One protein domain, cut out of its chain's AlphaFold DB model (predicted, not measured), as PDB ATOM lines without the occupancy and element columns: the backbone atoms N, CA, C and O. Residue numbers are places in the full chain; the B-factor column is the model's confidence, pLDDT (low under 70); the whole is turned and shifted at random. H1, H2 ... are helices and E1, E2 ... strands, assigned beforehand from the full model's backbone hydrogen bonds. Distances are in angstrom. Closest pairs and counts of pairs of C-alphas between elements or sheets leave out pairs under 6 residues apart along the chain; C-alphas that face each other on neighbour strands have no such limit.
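AT A GLANCE: This is residues 295 to 434 of the 594 residues of the protein "Peptidase M64" of Phytoactinopolyspora mesophila (UniProt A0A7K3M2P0). With little regular structure, the domain is a strongly twisted wall E1 E2 E10 E9 E4, a strand pair E3 E5 with E3 over one face of that wall, and a small sheet E6 E7 E8 with H1 over it, amid long loops. Of 140 printed residues, 55 are in the ten named strands and one named helix, mostly strand. It is compact, radius of gyration of the C-alphas 16.3 A, spanning 55 by 37 by 25 A.

IN THESE COORDINATES: E1 is residues 301 to 303, beginning at C-alpha (169.030, 134.434, 164.988); E2 309 to 313; E3 315 to 320; E4 336 to 341; E5 362 to 365; E6 369 to 371; E7 374 to 376; E8 385 to 387; H1 388 to 391; E9 407 to 416, 29.4 A; E10 426 to 433, 23.5 A, ending at C-alpha (168.480, 140.458, 154.816).

HOW THE PARTS SIT: E10 is antiparallel to E9 (N 409 to O 430, 2.8 A) and parallel to E2 (N 431 to O 310, 3.0 A). H1's height over E6 E7 E8, a meander of antiparallel neighbours, is 8.5 A.

THE WHOLE: The printed part has no cut. Links E3 to E4, E4 to E5 and H1 to E9 are long. Only residue 351 is under pLDDT 70.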
ATOM      1  N   THR A 295     156.988 143.352 171.864       96.44
ATOM      2  CA  THR A 295     157.257 141.976 171.432       96.44
ATOM      3  C   THR A 295     157.595 141.978 169.945       96.44
ATOM      4  O   THR A 295     156.930 142.655 169.163       96.44
ATOM      5  N   LEU A 296     158.619 141.222 169.545       97.88
ATOM      6  CA  LEU A 296     159.039 141.082 168.148       97.88
ATOM      7  C   LEU A 296     158.663 139.701 167.599       97.88
ATOM      8  O   LEU A 296     158.589 138.726 168.350       97.88
ATOM      9  N   SER A 297     158.459 139.600 166.285       98.00
ATOM     10  CA  SER A 297     158.382 138.304 165.602       98.00
ATOM     11  C   SER A 297     159.677 137.502 165.766       98.00
ATOM     12  O   SER A 297     160.754 138.070 165.964       98.00
ATOM     13  N   GLU A 298     159.574 136.179 165.631       97.06
ATOM     14  CA  GLU A 298     160.707 135.256 165.744       97.06
ATOM     15  C   GLU A 298     161.806 135.573 164.705       97.06
ATOM     16  O   GLU A 298     161.501 135.661 163.510       97.06
ATOM     17  N   PRO A 299     163.065 135.800 165.131       98.00
ATOM     18  CA  PRO A 299     164.179 136.068 164.225       98.00
ATOM     19  C   PRO A 299     164.829 134.788 163.692       98.00
ATOM     20  O   PRO A 299     164.679 133.716 164.264       98.00
ATOM     21  N   LEU A 300     165.640 134.920 162.635       97.62
ATOM     22  CA  LEU A 300     166.525 133.845 162.157       97.62
ATOM     23  C   LEU A 300     167.587 133.492 163.205       97.62
ATOM     24  O   LEU A 300     167.966 132.336 163.367       97.62
ATOM     25  N   ALA A 301     168.124 134.521 163.856       97.69
ATOM     26  CA  ALA A 301     169.030 134.434 164.988       97.69
ATOM     27  C   ALA A 301     169.105 135.803 165.672       97.69
ATOM     28  O   ALA A 301     168.816 136.832 165.050       97.69
ATOM     29  N   THR A 302     169.579 135.820 166.913       96.69
ATOM     30  CA  THR A 302     169.907 137.056 167.631       96.69
ATOM     31  C   THR A 302     171.416 137.153 167.802       96.69
ATOM     32  O   THR A 302     172.046 136.257 168.364       96.69
ATOM     33  N   VAL A 303     172.009 138.234 167.294       92.25
ATOM     34  CA  VAL A 303     173.450 138.492 167.395       92.25
ATOM     35  C   VAL A 303     173.785 138.949 168.814       92.25
ATOM     36  O   VAL A 303     173.021 139.683 169.441       92.25
ATOM     37  N   GLY A 304     174.926 138.500 169.342       81.75
ATOM     38  CA  GLY A 304     175.401 138.916 170.661       81.75
ATOM     39  C   GLY A 304     175.858 140.380 170.692       81.75
ATOM     40  O   GLY A 304     176.417 140.882 169.719       81.75
ATOM     41  N   GLY A 305     175.658 141.052 171.826       85.38
ATOM     42  CA  GLY A 305     176.036 142.448 172.051       85.38
ATOM     43  C   GLY A 305     175.361 143.027 173.297       85.38
ATOM     44  O   GLY A 305     174.638 142.312 173.990       85.38
ATOM     45  N   ASP A 306     175.600 144.312 173.575       88.81
ATOM     46  CA  ASP A 306     174.965 145.028 174.696       88.81
ATOM     47  C   ASP A 306     173.516 145.449 174.387       88.81
ATOM     48  O   ASP A 306     172.719 145.651 175.299       88.81
ATOM     49  N   VAL A 307     173.175 145.558 173.099       94.12
ATOM     50  CA  VAL A 307     171.835 145.891 172.594       94.12
ATOM     51  C   VAL A 307     171.280 144.674 171.860       94.12
ATOM     52  O   VAL A 307     171.997 144.041 171.082       94.12
ATOM     53  N   GLU A 308     170.009 144.347 172.103       97.19
ATOM     54  CA  GLU A 308     169.305 143.271 171.399       97.19
ATOM     55  C   GLU A 308     169.397 143.479 169.879       97.19
ATOM     56  O   GLU A 308     169.073 144.557 169.377       97.19
ATOM     57  N   HIS A 309     169.857 142.454 169.149       97.94
ATOM     58  CA  HIS A 309     170.100 142.546 167.708       97.94
ATOM     59  C   HIS A 309     169.615 141.307 166.929       97.94
ATOM     60  O   HIS A 309     170.426 140.494 166.474       97.94
ATOM     61  N   PRO A 310     168.294 141.122 166.765       98.44
ATOM     62  CA  PRO A 310     167.726 140.105 165.889       98.44
ATOM     63  C   PRO A 310     168.019 140.339 164.400       98.44
ATOM     64  O   PRO A 310     168.166 141.468 163.925       98.44
ATOM     65  N   VAL A 311     168.058 139.247 163.641       98.75
ATOM     66  CA  VAL A 311     168.233 139.250 162.185       98.75
ATOM     67  C   VAL A 311     167.056 138.551 161.521       98.75
ATOM     68  O   VAL A 311     166.657 137.462 161.933       98.75
ATOM     69  N   TYR A 312     166.533 139.154 160.459       98.69
ATOM     70  CA  TYR A 312     165.341 138.717 159.746       98.69
ATOM     71  C   TYR A 312     165.576 138.659 158.239       98.69
ATOM     72  O   TYR A 312     166.443 139.348 157.700       98.69
ATOM     73  N   PHE A 313     164.749 137.876 157.557       98.25
ATOM     74  CA  PHE A 313     164.528 138.022 156.122       98.25
ATOM     75  C   PHE A 313     163.392 139.010 155.870       98.25
ATOM     76  O   PHE A 313     162.369 138.922 156.543       98.25
ATOM     77  N   GLU A 314     163.565 139.917 154.907       97.62
ATOM     78  CA  GLU A 314     162.572 140.890 154.400       97.62
ATOM     79  C   GLU A 314     161.963 141.893 155.407       97.62
ATOM     80  O   GLU A 314     161.475 142.957 155.015       97.62
ATOM     81  N   GLY A 315     162.020 141.621 156.708       98.19
ATOM     82  CA  GLY A 315     161.565 142.502 157.772       98.19
ATOM     83  C   GLY A 315     161.027 141.738 158.976       98.19
ATOM     84  O   GLY A 315     161.158 140.521 159.069       98.19
ATOM     85  N   TRP A 316     160.413 142.460 159.907       98.31
ATOM     86  CA  TRP A 316     159.875 141.887 161.139       98.31
ATOM     87  C   TRP A 316     158.594 142.592 161.577       98.31
ATOM     88  O   TRP A 316     158.257 143.681 161.101       98.31
ATOM     89  N   ASP A 317     157.882 141.953 162.495       96.81
ATOM     90  CA  ASP A 317     156.666 142.481 163.099       96.81
ATOM     91  C   ASP A 317     156.944 142.883 164.549       96.81
ATOM     92  O   ASP A 317     157.646 142.174 165.274       96.81
ATOM     93  N   MET A 318     156.407 144.029 164.963       95.69
ATOM     94  CA  MET A 318     156.539 144.566 166.314       95.69
ATOM     95  C   MET A 318     155.162 144.869 166.896       95.69
ATOM     96  O   MET A 318     154.402 145.661 166.342       95.69
ATOM     97  N   TRP A 319     154.866 144.279 168.046       94.31
ATOM     98  CA  TRP A 319     153.760 144.682 168.903       94.31
ATOM     99  C   TRP A 319     154.303 145.645 169.946       94.31
ATOM    100  O   TRP A 319     155.317 145.350 170.577       94.31
ATOM    101  N   LEU A 320     153.638 146.785 170.101       92.81
ATOM    102  CA  LEU A 320     153.948 147.785 171.112       92.81
ATOM    103  C   LEU A 320     152.756 147.872 172.059       92.81
ATOM    104  O   LEU A 320     151.617 147.966 171.600       92.81
ATOM    105  N   GLU A 321     153.022 147.845 173.359       92.94
ATOM    106  CA  GLU A 321     152.007 147.878 174.410       92.94
ATOM    107  C   GLU A 321     152.215 149.118 175.292       92.94
ATOM    108  O   GLU A 321     152.784 148.994 176.373       92.94
ATOM    109  N   PRO A 322     151.794 150.321 174.857       94.12
ATOM    110  CA  PRO A 322     151.908 151.535 175.662       94.12
ATOM    111  C   PRO A 322     151.093 151.400 176.947       94.12
ATOM    112  O   PRO A 322     149.915 151.039 176.913       94.12
ATOM    113  N   GLN A 323     151.731 151.675 178.078       94.81
ATOM    114  CA  GLN A 323     151.186 151.467 179.412       94.81
ATOM    115  C   GLN A 323     151.498 152.661 180.303       94.81
ATOM    116  O   GLN A 323     152.589 153.227 180.253       94.81
ATOM    117  N   ASP A 324     150.533 152.984 181.148       95.75
ATOM    118  CA  ASP A 324     150.633 153.962 182.219       95.75
ATOM    119  C   ASP A 324     149.835 153.442 183.428       95.75
ATOM    120  O   ASP A 324     149.006 152.536 183.274       95.75
ATOM    121  N   ASP A 325     150.093 153.958 184.629       94.25
ATOM    122  CA  ASP A 325     149.356 153.528 185.822       94.25
ATOM    123  C   ASP A 325     147.938 154.123 185.918       94.25
ATOM    124  O   ASP A 325     147.094 153.586 186.646       94.25
ATOM    125  N   LEU A 326     147.655 155.163 185.120       92.81
ATOM    126  CA  LEU A 326     146.366 155.841 184.980       92.81
ATOM    127  C   LEU A 326     145.804 156.394 186.302       92.81
ATOM    128  O   LEU A 326     144.597 156.649 186.424       92.81
ATOM    129  N   THR A 327     146.650 156.603 187.310       93.69
ATOM    130  CA  THR A 327     146.224 157.072 188.627       93.69
ATOM    131  C   THR A 327     145.673 158.495 188.537       93.69
ATOM    132  O   THR A 327     146.336 159.433 188.112       93.69
ATOM    133  N   GLY A 328     144.430 158.681 188.987       89.75
ATOM    134  CA  GLY A 328     143.764 159.988 188.983       89.75
ATOM    135  C   GLY A 328     142.980 160.315 187.711       89.75
ATOM    136  O   GLY A 328     142.376 161.385 187.648       89.75
ATOM    137  N   TYR A 329     142.929 159.403 186.737       91.94
ATOM    138  CA  TYR A 329     142.060 159.528 185.569       91.94
ATOM    139  C   TYR A 329     140.685 158.885 185.777       91.94
ATOM    140  O   TYR A 329     140.538 157.841 186.414       91.94
ATOM    141  N   ASP A 330     139.668 159.487 185.157       89.00
ATOM    142  CA  ASP A 330     138.374 158.842 184.953       89.00
ATOM    143  C   ASP A 330     138.436 157.933 183.711       89.00
ATOM    144  O   ASP A 330     138.607 158.403 182.585       89.00
ATOM    145  N   GLY A 331     138.220 156.629 183.898       88.69
ATOM    146  CA  GLY A 331     138.204 155.649 182.806       88.69
ATOM    147  C   GLY A 331     139.600 155.194 182.373       88.69
ATOM    148  O   GLY A 331     140.531 155.196 183.166       88.69
ATOM    149  N   GLU A 332     139.718 154.762 181.118       89.56
ATOM    150  CA  GLU A 332     140.965 154.263 180.521       89.56
ATOM    151  C   GLU A 332     141.350 155.190 179.357       89.56
ATOM    152  O   GLU A 332     140.999 154.918 178.203       89.56
ATOM    153  N   PRO A 333     141.955 156.360 179.638       92.31
ATOM    154  CA  PRO A 333     142.431 157.242 178.583       92.31
ATOM    155  C   PRO A 333     143.547 156.563 177.780       92.31
ATOM    156  O   PRO A 333     144.226 155.650 178.243       92.31
ATOM    157  N   TYR A 334     143.716 157.008 176.538       90.44
ATOM    158  CA  TYR A 334     144.674 156.401 175.624       90.44
ATOM    159  C   TYR A 334     146.110 156.804 175.976       90.44
ATOM    160  O   TYR A 334     146.396 157.996 176.093       90.44
ATOM    161  N   VAL A 335     147.002 155.815 176.064       94.00
ATOM    162  CA  VAL A 335     148.455 156.006 176.161       94.00
ATOM    163  C   VAL A 335     149.042 155.876 174.762       94.00
ATOM    164  O   VAL A 335     148.801 154.899 174.050       94.00
ATOM    165  N   VAL A 336     149.789 156.886 174.339       93.56
ATOM    166  CA  VAL A 336     150.319 156.978 172.981       93.56
ATOM    167  C   VAL A 336     151.644 156.236 172.888       93.56
ATOM    168  O   VAL A 336     152.614 156.640 173.512       93.56
ATOM    169  N   GLY A 337     151.703 155.186 172.071       94.00
ATOM    170  CA  GLY A 337     152.957 154.540 171.684       94.00
ATOM    171  C   GLY A 337     153.628 155.254 170.520       94.00
ATOM    172  O   GLY A 337     152.974 155.581 169.527       94.00
ATOM    173  N   GLU A 338     154.937 155.451 170.611       95.12
ATOM    174  CA  GLU A 338     155.739 156.008 169.527       95.12
ATOM    175  C   GLU A 338     156.993 155.181 169.293       95.12
ATOM    176  O   GLU A 338     157.556 154.586 170.212       95.12
ATOM    177  N   LEU A 339     157.459 155.200 168.049       95.94
ATOM    178  CA  LEU A 339     158.742 154.639 167.663       95.94
ATOM    179  C   LEU A 339     159.472 155.566 166.697       95.94
ATOM    180  O   LEU A 339     158.850 156.388 166.027       95.94
ATOM    181  N   ARG A 340     160.788 155.423 166.590       95.44
ATOM    182  CA  ARG A 340     161.591 156.052 165.537       95.44
ATOM    183  C   ARG A 340     162.620 155.078 164.989       95.44
ATOM    184  O   ARG A 340     163.079 154.179 165.688       95.44
ATOM    185  N   LEU A 341     162.964 155.269 163.721       95.56
ATOM    186  CA  LEU A 341     163.919 154.443 162.989       95.56
ATOM    187  C   LEU A 341     165.212 155.228 162.784       95.56
ATOM    188  O   LEU A 341     165.160 156.352 162.302       95.56
ATOM    189  N   ASN A 342     166.366 154.636 163.085       95.25
ATOM    190  CA  ASN A 342     167.691 155.199 162.812       95.25
ATOM    191  C   ASN A 342     167.882 156.630 163.352       95.25
ATOM    192  O   ASN A 342     168.469 157.471 162.673       95.25
ATOM    193  N   HIS A 343     167.360 156.901 164.553       93.31
ATOM    194  CA  HIS A 343     167.350 158.229 165.182       93.31
ATOM    195  C   HIS A 343     166.650 159.330 164.355       93.31
ATOM    196  O   HIS A 343     166.903 160.515 164.565       93.31
ATOM    197  N   ASP A 344     165.762 158.957 163.426       93.19
ATOM    198  CA  ASP A 344     164.896 159.883 162.690       93.19
ATOM    199  C   ASP A 344     163.764 160.419 163.604       93.19
ATOM    200  O   ASP A 344     163.841 160.377 164.834       93.19
ATOM    201  N   GLY A 345     162.692 160.957 163.029       93.75
ATOM    202  CA  GLY A 345     161.574 161.510 163.793       93.75
ATOM    203  C   GLY A 345     160.737 160.463 164.519       93.75
ATOM    204  O   GLY A 345     160.520 159.363 164.005       93.75
ATOM    205  N   TRP A 346     160.198 160.847 165.679       95.44
ATOM    206  CA  TRP A 346     159.173 160.069 166.375       95.44
ATOM    207  C   TRP A 346     157.919 159.923 165.512       95.44
ATOM    208  O   TRP A 346     157.443 160.875 164.882       95.44
ATOM    209  N   PHE A 347     157.409 158.698 165.481       93.38
ATOM    210  CA  PHE A 347     156.277 158.277 164.684       93.38
ATOM    211  C   PHE A 347     155.275 157.530 165.563       93.38
ATOM    212  O   PHE A 347     155.577 156.482 166.136       93.38
ATOM    213  N   ASN A 348     154.061 158.059 165.634       89.69
ATOM    214  CA  ASN A 348     152.906 157.382 166.198       89.69
ATOM    215  C   ASN A 348     152.207 156.588 165.089       89.69
ATOM    216  O   ASN A 348     151.664 157.173 164.144       89.69
ATOM    217  N   TYR A 349     152.186 155.261 165.222       74.56
ATOM    218  CA  TYR A 349     151.326 154.426 164.394       74.56
ATOM    219  C   TYR A 349     150.016 154.130 165.117       74.56
ATOM    220  O   TYR A 349     149.964 153.398 166.098       74.56
ATOM    221  N   PHE A 350     148.932 154.658 164.567       71.75
ATOM    222  CA  PHE A 350     147.576 154.542 165.101       71.75
ATOM    223  C   PHE A 350     146.811 153.332 164.532       71.75
ATOM    224  O   PHE A 350     145.598 153.217 164.719       71.75
ATOM    225  N   GLY A 351     147.498 152.433 163.815       67.12
ATOM    226  CA  GLY A 351     146.864 151.350 163.065       67.12
ATOM    227  C   GLY A 351     146.025 151.845 161.886       67.12
ATOM    228  O   GLY A 351     145.896 153.042 161.617       67.12
ATOM    229  N   PHE A 352     145.411 150.905 161.174       70.56
ATOM    230  CA  PHE A 352     144.286 151.227 160.298       70.56
ATOM    231  C   PHE A 352     142.979 150.943 161.031       70.56
ATOM    232  O   PHE A 352     142.937 150.002 161.816       70.56
ATOM    233  N   PRO A 353     141.878 151.668 160.761       71.81
ATOM    234  CA  PRO A 353     140.582 151.342 161.360       71.81
ATOM    235  C   PRO A 353     140.161 149.879 161.148       71.81
ATOM    236  O   PRO A 353     139.388 149.340 161.933       71.81
ATOM    237  N   GLU A 354     140.649 149.249 160.075       79.94
ATOM    238  CA  GLU A 354     140.421 147.837 159.777       79.94
ATOM    239  C   GLU A 354     141.380 146.865 160.503       79.94
ATOM    240  O   GLU A 354     141.024 145.704 160.685       79.94
ATOM    241  N   GLU A 355     142.558 147.330 160.928       79.88
ATOM    242  CA  GLU A 355     143.601 146.569 161.635       79.88
ATOM    243  C   GLU A 355     144.277 147.476 162.690       79.88
ATOM    244  O   GLU A 355     145.411 147.925 162.478       79.88
ATOM    245  N   PRO A 356     143.583 147.830 163.791       76.81
ATOM    246  CA  PRO A 356     144.122 148.740 164.794       76.81
ATOM    247  C   PRO A 356     145.244 148.088 165.613       76.81
ATOM    248  O   PRO A 356     145.298 146.866 165.757       76.81
ATOM    249  N   MET A 357     146.129 148.921 166.159       72.31
ATOM    250  CA  MET A 357     147.003 148.508 167.256       72.31
ATOM    251  C   MET A 357     146.222 148.549 168.583       72.31
ATOM    252  O   MET A 357     145.388 149.445 168.748       72.31
ATOM    253  N   PRO A 358     146.527 147.659 169.547       72.25
ATOM    254  CA  PRO A 358     147.647 146.708 169.554       72.25
ATOM    255  C   PRO A 358     147.338 145.341 168.917       72.25
ATOM    256  O   PRO A 358     148.198 144.464 168.921       72.25
ATOM    257  N   GLU A 359     146.135 145.115 168.376       81.69
ATOM    258  CA  GLU A 359     145.757 143.809 167.819       81.69
ATOM    259  C   GLU A 359     146.596 143.416 166.592       81.69
ATOM    260  O   GLU A 359     146.892 142.232 166.396       81.69
ATOM    261  N   SER A 360     146.986 144.393 165.771       87.00
ATOM    262  CA  SER A 360     147.898 144.216 164.640       87.00
ATOM    263  C   SER A 360     149.320 144.696 164.980       87.00
ATOM    264  O   SER A 360     149.488 145.682 165.701       87.00
ATOM    265  N   PRO A 361     150.373 144.022 164.478       91.69
ATOM    266  CA  PRO A 361     151.734 144.515 164.635       91.69
ATOM    267  C   PRO A 361     152.021 145.694 163.707       91.69
ATOM    268  O   PRO A 361     151.520 145.763 162.580       91.69
ATOM    269  N   PHE A 362     152.966 146.536 164.113       91.56
ATOM    270  CA  PHE A 362     153.692 147.379 163.179       91.56
ATOM    271  C   PHE A 362     154.638 146.514 162.334       91.56
ATOM    272  O   PHE A 362     155.491 145.801 162.866       91.56
ATOM    273  N   ARG A 363     154.488 146.563 161.007       94.19
ATOM    274  CA  ARG A 363     155.252 145.730 160.067       94.19
ATOM    275  C   ARG A 363     156.405 146.511 159.460       94.19
ATOM    276  O   ARG A 363     156.201 147.274 158.520       94.19
ATOM    277  N   PHE A 364     157.617 146.273 159.941       97.31
ATOM    278  CA  PHE A 364     158.825 146.778 159.298       97.31
ATOM    279  C   PHE A 364     159.173 145.887 158.110       97.31
ATOM    280  O   PHE A 364     159.272 144.671 158.266       97.31
ATOM    281  N   ARG A 365     159.338 146.462 156.919       97.44
ATOM    282  CA  ARG A 365     159.715 145.741 155.694       97.44
ATOM    283  C   ARG A 365     160.751 146.536 154.918       97.44
ATOM    284  O   ARG A 365     160.695 147.768 154.922       97.44
ATOM    285  N   HIS A 366     161.632 145.843 154.195       97.12
ATOM    286  CA  HIS A 366     162.655 146.466 153.342       97.12
ATOM    287  C   HIS A 366     162.068 147.603 152.480       97.12
ATOM    288  O   HIS A 366     162.657 148.678 152.407       97.12
ATOM    289  N   SER A 367     160.867 147.408 151.914       96.19
ATOM    290  CA  SER A 367     160.164 148.416 151.106       96.19
ATOM    291  C   SER A 367     158.881 148.973 151.734       96.19
ATOM    292  O   SER A 367     158.174 149.768 151.118       96.19
ATOM    293  N   GLY A 368     158.563 148.576 152.966       95.06
ATOM    294  CA  GLY A 368     157.298 148.899 153.628       95.06
ATOM    295  C   GLY A 368     156.086 148.149 153.064       95.06
ATOM    296  O   GLY A 368     156.191 147.304 152.180       95.06
ATOM    297  N   THR A 369     154.910 148.450 153.613       92.06
ATOM    298  CA  THR A 369     153.622 147.862 153.220       92.06
ATOM    299  C   THR A 369     152.738 148.931 152.588       92.06
ATOM    300  O   THR A 369     152.427 149.922 153.248       92.06
ATOM    301  N   ASP A 370     152.307 148.729 151.338       91.75
ATOM    302  CA  ASP A 370     151.326 149.603 150.682       91.75
ATOM    303  C   ASP A 370     149.918 149.350 151.223       91.75
ATOM    304  O   ASP A 370     149.340 148.272 151.062       91.75
ATOM    305  N   VAL A 371     149.339 150.383 151.824       86.50
ATOM    306  CA  VAL A 371     147.943 150.419 152.226       86.50
ATOM    307  C   VAL A 371     147.314 151.687 151.669       86.50
ATOM    308  O   VAL A 371     147.575 152.799 152.123       86.50
ATOM    309  N   LYS A 372     146.423 151.520 150.685       86.06
ATOM    310  CA  LYS A 372     145.660 152.619 150.065       86.06
ATOM    311  C   LYS A 372     146.574 153.731 149.496       86.06
ATOM    312  O   LYS A 372     146.265 154.909 149.658       86.06
ATOM    313  N   ALA A 373     147.648 153.352 148.790       88.25
ATOM    314  CA  ALA A 373     148.643 154.244 148.175       88.25
ATOM    315  C   ALA A 373     149.540 155.013 149.168       88.25
ATOM    316  O   ALA A 373     150.217 155.977 148.790       88.25
ATOM    317  N   LEU A 374     149.562 154.566 150.423       87.50
ATOM    318  CA  LEU A 374     150.486 155.013 151.455       87.50
ATOM    319  C   LEU A 374     151.289 153.810 151.939       87.50
ATOM    320  O   LEU A 374     150.730 152.786 152.325       87.50
ATOM    321  N   THR A 375     152.604 153.945 151.917       91.44
ATOM    322  CA  THR A 375     153.537 152.926 152.381       91.44
ATOM    323  C   THR A 375     153.922 153.206 153.824       91.44
ATOM    324  O   THR A 375     154.380 154.309 154.112       91.44
ATOM    325  N   TYR A 376     153.790 152.207 154.697       90.69
ATOM    326  CA  TYR A 376     154.188 152.280 156.109       90.69
ATOM    327  C   TYR A 376     155.210 151.204 156.466       90.69
ATOM    328  O   TYR A 376     155.304 150.180 155.789       90.69
ATOM    329  N   GLY A 377     155.962 151.439 157.542       93.25
ATOM    330  CA  GLY A 377     157.007 150.530 158.009       93.25
ATOM    331  C   GLY A 377     158.119 150.320 156.986       93.25
ATOM    332  O   GLY A 377     158.750 149.266 156.959       93.25
ATOM    333  N   ASN A 378     158.333 151.306 156.113       95.50
ATOM    334  CA  ASN A 378     159.403 151.276 155.130       95.50
ATOM    335  C   ASN A 378     160.760 151.476 155.811       95.50
ATOM    336  O   ASN A 378     160.974 152.463 156.513       95.50
ATOM    337  N   LEU A 379     161.671 150.539 155.567       97.44
ATOM    338  CA  LEU A 379     163.056 150.607 156.024       97.44
ATOM    339  C   LEU A 379     163.982 151.283 155.003       97.44
ATOM    340  O   LEU A 379     165.090 151.687 155.353       97.44
ATOM    341  N   GLY A 380     163.548 151.379 153.744       95.81
ATOM    342  CA  GLY A 380     164.309 151.965 152.649       95.81
ATOM    343  C   GLY A 380     164.316 153.491 152.631       95.81
ATOM    344  O   GLY A 380     163.810 154.167 153.530       95.81
ATOM    345  N   THR A 381     164.851 154.066 151.554       93.38
ATOM    346  CA  THR A 381     164.931 155.526 151.408       93.38
ATOM    347  C   THR A 381     163.544 156.188 151.407       93.38
ATOM    348  O   THR A 381     162.575 155.711 150.802       93.38
ATOM    349  N   GLY A 382     163.441 157.328 152.096       87.25
ATOM    350  CA  GLY A 382     162.197 158.096 152.232       87.25
ATOM    351  C   GLY A 382     161.497 157.983 153.590       87.25
ATOM    352  O   GLY A 382     160.501 158.673 153.779       87.25
ATOM    353  N   GLY A 383     162.032 157.189 154.525       89.56
ATOM    354  CA  GLY A 383     161.559 157.115 155.913       89.56
ATOM    355  C   GLY A 383     160.421 156.116 156.135       89.56
ATOM    356  O   GLY A 383     159.952 155.466 155.198       89.56
ATOM    357  N   LEU A 384     159.975 156.004 157.393       91.94
ATOM    358  CA  LEU A 384     158.990 155.007 157.848       91.94
ATOM    359  C   LEU A 384     157.641 155.076 157.126       91.94
ATOM    360  O   LEU A 384     156.966 154.053 156.994       91.94
ATOM    361  N   SER A 385     157.245 156.265 156.676       89.81
ATOM    362  CA  SER A 385     156.009 156.505 155.939       89.81
ATOM    363  C   SER A 385     156.313 157.278 154.663       89.81
ATOM    364  O   SER A 385     157.024 158.279 154.706       89.81
ATOM    365  N   LYS A 386     155.737 156.853 153.535       88.62
ATOM    366  CA  LYS A 386     155.870 157.551 152.248       88.62
ATOM    367  C   LYS A 386     154.692 157.301 151.313       88.62
ATOM    368  O   LYS A 386     153.869 156.417 151.541       88.62
ATOM    369  N   ALA A 387     154.607 158.064 150.229       88.38
ATOM    370  CA  ALA A 387     153.633 157.784 149.183       88.38
ATOM    371  C   ALA A 387     154.107 156.583 148.359       88.38
ATOM    372  O   ALA A 387     155.278 156.511 147.991       88.38
ATOM    373  N   THR A 388     153.203 155.658 148.032       91.00
ATOM    374  CA  THR A 388     153.591 154.385 147.399       91.00
ATOM    375  C   THR A 388     154.283 154.578 146.048       91.00
ATOM    376  O   THR A 388     155.249 153.884 145.755       91.00
ATOM    377  N   PHE A 389     153.885 155.575 145.252       89.38
ATOM    378  CA  PHE A 389     154.544 155.850 143.967       89.38
ATOM    379  C   PHE A 389     156.017 156.282 144.118       89.38
ATOM    380  O   PHE A 389     156.796 156.121 143.185       89.38
ATOM    381  N   GLU A 390     156.428 156.809 145.280       89.12
ATOM    382  CA  GLU A 390     157.828 157.167 145.548       89.12
ATOM    383  C   GLU A 390     158.721 155.919 145.715       89.12
ATOM    384  O   GLU A 390     159.931 156.057 145.879       89.12
ATOM    385  N   GLN A 391     158.165 154.698 145.718       90.56
ATOM    386  CA  GLN A 391     158.945 153.452 145.643       90.56
ATOM    387  C   GLN A 391     159.464 153.157 144.229       90.56
ATOM    388  O   GLN A 391     160.406 152.389 144.057       90.56
ATOM    389  N   GLU A 392     158.878 153.775 143.203       90.81
ATOM    390  CA  GLU A 392     159.304 153.573 141.816       90.81
ATOM    391  C   GLU A 392     160.428 154.531 141.405       90.81
ATOM    392  O   GLU A 392     161.043 154.318 140.358       90.81
ATOM    393  N   TYR A 393     160.729 155.536 142.239       92.00
ATOM    394  CA  TYR A 393     161.703 156.591 141.954       92.00
ATOM    395  C   TYR A 393     163.053 156.030 141.503       92.00
ATOM    396  O   TYR A 393     163.596 155.102 142.112       92.00
ATOM    397  N   GLY A 394     163.573 156.608 140.424       93.00
ATOM    398  CA  GLY A 394     164.895 156.343 139.875       93.00
ATOM    399  C   GLY A 394     165.896 157.470 140.162       93.00
ATOM    400  O   GLY A 394     165.589 158.424 140.874       93.00
ATOM    401  N   PRO A 395     167.111 157.392 139.591       91.38
ATOM    402  CA  PRO A 395     168.182 158.361 139.846       91.38
ATOM    403  C   PRO A 395     167.851 159.813 139.480       91.38
ATOM    404  O   PRO A 395     168.410 160.732 140.071       91.38
ATOM    405  N   ASP A 396     166.954 160.004 138.512       90.06
ATOM    406  CA  ASP A 396     166.558 161.320 138.001       90.06
ATOM    407  C   ASP A 396     165.287 161.872 138.677       90.06
ATOM    408  O   ASP A 396     164.859 162.987 138.364       90.06
ATOM    409  N   ASP A 397     164.658 161.101 139.573       87.69
ATOM    410  CA  ASP A 397     163.465 161.536 140.296       87.69
ATOM    411  C   ASP A 397     163.809 162.472 141.467       87.69
ATOM    412  O   ASP A 397     164.920 162.443 142.013       87.69
ATOM    413  N   PRO A 398     162.849 163.311 141.902       78.31
ATOM    414  CA  PRO A 398     163.029 164.161 143.069       78.31
ATOM    415  C   PRO A 398     163.416 163.342 144.307       78.31
ATOM    416  O   PRO A 398     162.701 162.421 144.696       78.31
ATOM    417  N   ASN A 399     164.484 163.749 144.998       79.75
ATOM    418  CA  ASN A 399     165.056 163.068 146.172       79.75
ATOM    419  C   ASN A 399     165.804 161.741 145.873       79.75
ATOM    420  O   ASN A 399     166.197 161.057 146.818       79.75
ATOM    421  N   GLY A 400     166.059 161.413 144.600       88.19
ATOM    422  CA  GLY A 400     166.875 160.263 144.192       88.19
ATOM    423  C   GLY A 400     166.125 158.924 144.153       88.19
ATOM    424  O   GLY A 400     164.912 158.877 144.381       88.19
ATOM    425  N   PRO A 401     166.836 157.819 143.849       94.00
ATOM    426  CA  PRO A 401     166.207 156.525 143.656       94.00
ATOM    427  C   PRO A 401     165.683 155.961 144.974       94.00
ATOM    428  O   PRO A 401     166.259 156.149 146.051       94.00
ATOM    429  N   PHE A 402     164.605 155.191 144.877       95.25
ATOM    430  CA  PHE A 402     164.196 154.357 145.989       95.25
ATOM    431  C   PHE A 402     165.134 153.158 146.138       95.25
ATOM    432  O   PHE A 402     165.284 152.372 145.199       95.25
ATOM    433  N   ILE A 403     165.708 153.008 147.332       97.38
ATOM    434  CA  ILE A 403     166.579 151.895 147.709       97.38
ATOM    435  C   ILE A 403     165.897 151.146 148.861       97.38
ATOM    436  O   ILE A 403     165.678 151.759 149.912       97.38
ATOM    437  N   PRO A 404     165.541 149.859 148.687       97.69
ATOM    438  CA  PRO A 404     165.011 149.030 149.768       97.69
ATOM    439  C   PRO A 404     165.965 148.967 150.965       97.69
ATOM    440  O   PRO A 404     167.177 148.874 150.807       97.69
ATOM    441  N   GLY A 405     165.415 149.006 152.174       97.38
ATOM    442  CA  GLY A 405     166.169 149.032 153.424       97.38
ATOM    443  C   GLY A 405     166.623 147.654 153.875       97.38
ATOM    444  O   GLY A 405     166.198 147.191 154.928       97.38
ATOM    445  N   TYR A 406     167.449 146.980 153.073       98.38
ATOM    446  CA  TYR A 406     168.239 145.862 153.577       98.38
ATOM    447  C   TYR A 406     169.450 146.414 154.325       98.38
ATOM    448  O   TYR A 406     170.101 147.350 153.865       98.38
ATOM    449  N   GLY A 407     169.776 145.829 155.471       98.06
ATOM    450  CA  GLY A 407     170.788 146.383 156.359       98.06
ATOM    451  C   GLY A 407     170.363 146.353 157.813       98.06
ATOM    452  O   GLY A 407     169.355 145.751 158.175       98.06
ATOM    453  N   THR A 408     171.165 146.990 158.660       97.94
ATOM    454  CA  THR A 408     170.874 147.094 160.086       97.94
ATOM    455  C   THR A 408     170.224 148.422 160.410       97.94
ATOM    456  O   THR A 408     170.740 149.475 160.043       97.94
ATOM    457  N   HIS A 409     169.133 148.347 161.158       98.25
ATOM    458  CA  HIS A 409     168.356 149.476 161.621       98.25
ATOM    459  C   HIS A 409     168.371 149.543 163.141       98.25
ATOM    460  O   HIS A 409     168.344 148.509 163.805       98.25
ATOM    461  N   THR A 410     168.381 150.755 163.677       97.88
ATOM    462  CA  THR A 410     168.113 151.018 165.091       97.88
ATOM    463  C   THR A 410     166.654 151.419 165.233       97.88
ATOM    464  O   THR A 410     166.162 152.231 164.450       97.88
ATOM    465  N   VAL A 411     165.959 150.861 166.218       98.12
ATOM    466  CA  VAL A 411     164.597 151.257 166.565       98.12
ATOM    467  C   VAL A 411     164.560 151.663 168.018       98.12
ATOM    468  O   VAL A 411     164.937 150.894 168.900       98.12
ATOM    469  N   GLU A 412     164.051 152.864 168.246       98.12
ATOM    470  CA  GLU A 412     163.745 153.368 169.576       98.12
ATOM    471  C   GLU A 412     162.235 153.458 169.729       98.12
ATOM    472  O   GLU A 412     161.530 153.774 168.769       98.12
ATOM    473  N   HIS A 413     161.731 153.171 170.922       97.44
ATOM    474  CA  HIS A 413     160.303 153.187 171.213       97.44
ATOM    475  C   HIS A 413     160.043 153.662 172.642       97.44
ATOM    476  O   HIS A 413     160.881 153.489 173.527       97.44
ATOM    477  N   ARG A 414     158.910 154.341 172.831       97.69
ATOM    478  CA  ARG A 414     158.493 154.955 174.100       97.69
ATOM    479  C   ARG A 414     156.979 155.151 174.137       97.69
ATOM    480  O   ARG A 414     156.287 154.895 173.147       97.69
ATOM    481  N   ALA A 415     156.480 155.666 175.256       97.00
ATOM    482  CA  ALA A 415     155.092 156.079 175.403       97.00
ATOM    483  C   ALA A 415     154.953 157.548 175.834       97.00
ATOM    484  O   ALA A 415     155.886 158.141 176.378       97.00
ATOM    485  N   ILE A 416     153.772 158.116 175.586       96.25
ATOM    486  CA  ILE A 416     153.311 159.404 176.107       96.25
ATOM    487  C   ILE A 416     151.972 159.172 176.801       96.25
ATOM    488  O   ILE A 416     151.052 158.599 176.209       96.25
ATOM    489  N   ASP A 417     151.869 159.600 178.050       95.81
ATOM    490  CA  ASP A 417     150.667 159.427 178.857       95.81
ATOM    491  C   ASP A 417     149.616 160.518 178.543       95.81
ATOM    492  O   ASP A 417     149.855 161.433 177.739       95.81
ATOM    493  N   PRO A 418     148.419 160.460 179.149       95.19
ATOM    494  CA  PRO A 418     147.391 161.463 178.903       95.19
ATOM    495  C   PRO A 418     147.682 162.849 179.519       95.19
ATOM    496  O   PRO A 418     147.034 163.824 179.115       95.19
ATOM    497  N   ALA A 419     148.602 162.965 180.487       94.25
ATOM    498  CA  ALA A 419     149.083 164.239 181.038       94.25
ATOM    499  C   ALA A 419     150.099 164.892 180.088       94.25
ATOM    500  O   ALA A 419     150.251 166.115 180.069       94.25
ATOM    501  N   GLY A 420     150.721 164.100 179.220       93.50
ATOM    502  CA  GLY A 420     151.774 164.494 178.302       93.50
ATOM    503  C   GLY A 420     153.181 164.247 178.841       93.50
ATOM    504  O   GLY A 420     154.108 164.806 178.251       93.50
ATOM    505  N   ASN A 421     153.362 163.453 179.907       95.00
ATOM    506  CA  ASN A 421     154.699 163.000 180.284       95.00
ATOM    507  C   ASN A 421     155.224 162.049 179.204       95.00
ATOM    508  O   ASN A 421     154.495 161.215 178.659       95.00
ATOM    509  N   ILE A 422     156.509 162.187 178.884       95.88
ATOM    510  CA  ILE A 422     157.186 161.385 177.867       95.88
ATOM    511  C   ILE A 422     158.065 160.363 178.578       95.88
ATOM    512  O   ILE A 422     158.991 160.736 179.295       95.88
ATOM    513  N   GLY A 423     157.781 159.081 178.356       96.94
ATOM    514  CA  GLY A 423     158.547 157.981 178.929       96.94
ATOM    515  C   GLY A 423     159.967 157.877 178.379       96.94
ATOM    516  O   GLY A 423     160.261 158.329 177.263       96.94
ATOM    517  N   ASP A 424     160.838 157.228 179.153       97.19
ATOM    518  CA  ASP A 424     162.176 156.861 178.696       97.19
ATOM    519  C   ASP A 424     162.090 155.962 177.453       97.19
ATOM    520  O   ASP A 424     161.224 155.090 177.344       97.19
ATOM    521  N   ALA A 425     163.000 156.185 176.505       97.44
ATOM    522  CA  ALA A 425     163.075 155.379 175.297       97.44
ATOM    523  C   ALA A 425     163.895 154.107 175.536       97.44
ATOM    524  O   ALA A 425     165.010 154.153 176.058       97.44
ATOM    525  N   GLU A 426     163.363 152.980 175.079       97.62
ATOM    526  CA  GLU A 426     164.116 151.743 174.925       97.62
ATOM    527  C   GLU A 426     164.576 151.581 173.473       97.62
ATOM    528  O   GLU A 426     163.916 152.042 172.542       97.62
ATOM    529  N   GLU A 427     165.686 150.870 173.272       97.56
ATOM    530  CA  GLU A 427     166.308 150.681 171.960       97.56
ATOM    531  C   GLU A 427     166.567 149.198 171.661       97.56
ATOM    532  O   GLU A 427     166.936 148.420 172.545       97.56
ATOM    533  N   TYR A 428     166.417 148.817 170.391       98.00
ATOM    534  CA  TYR A 428     166.979 147.587 169.836       98.00
ATOM    535  C   TYR A 428     167.495 147.811 168.410       98.00
ATOM    536  O   TYR A 428     167.173 148.804 167.754       98.00
ATOM    537  N   ARG A 429     168.293 146.869 167.902       98.25
ATOM    538  CA  ARG A 429     168.737 146.840 166.503       98.25
ATOM    539  C   ARG A 429     168.093 145.672 165.770       98.25
ATOM    540  O   ARG A 429     167.868 144.626 166.355       98.25
ATOM    541  N   ALA A 430     167.845 145.803 164.477       98.50
ATOM    542  CA  ALA A 430     167.391 144.693 163.646       98.50
ATOM    543  C   ALA A 430     168.093 144.715 162.293       98.50
ATOM    544  O   ALA A 430     168.162 145.760 161.648       98.50
ATOM    545  N   THR A 431     168.608 143.569 161.849       98.69
ATOM    546  CA  THR A 431     169.132 143.427 160.484       98.69
ATOM    547  C   THR A 431     168.104 142.772 159.588       98.69
ATOM    548  O   THR A 431     167.578 141.714 159.925       98.69
ATOM    549  N   VAL A 432     167.859 143.368 158.427       98.50
ATOM    550  CA  VAL A 432     166.990 142.825 157.386       98.50
ATOM    551  C   VAL A 432     167.838 142.387 156.208       98.50
ATOM    552  O   VAL A 432     168.587 143.175 155.631       98.50
ATOM    553  N   LEU A 433     167.736 141.105 155.883       98.56
ATOM    554  CA  LEU A 433     168.480 140.458 154.816       98.56
ATOM    555  C   LEU A 433     167.567 140.198 153.618       98.56
ATOM    556  O   LEU A 433     166.408 139.834 153.831       98.56
ATOM    557  N   PRO A 434     168.094 140.297 152.386       97.81
ATOM    558  CA  PRO A 434     167.400 139.798 151.216       97.81
ATOM    559  C   PRO A 434     167.397 138.266 151.222       97.81
ATOM    560  O   PRO A 434     168.452 137.622 151.306       97.81
TER     561      PRO A 434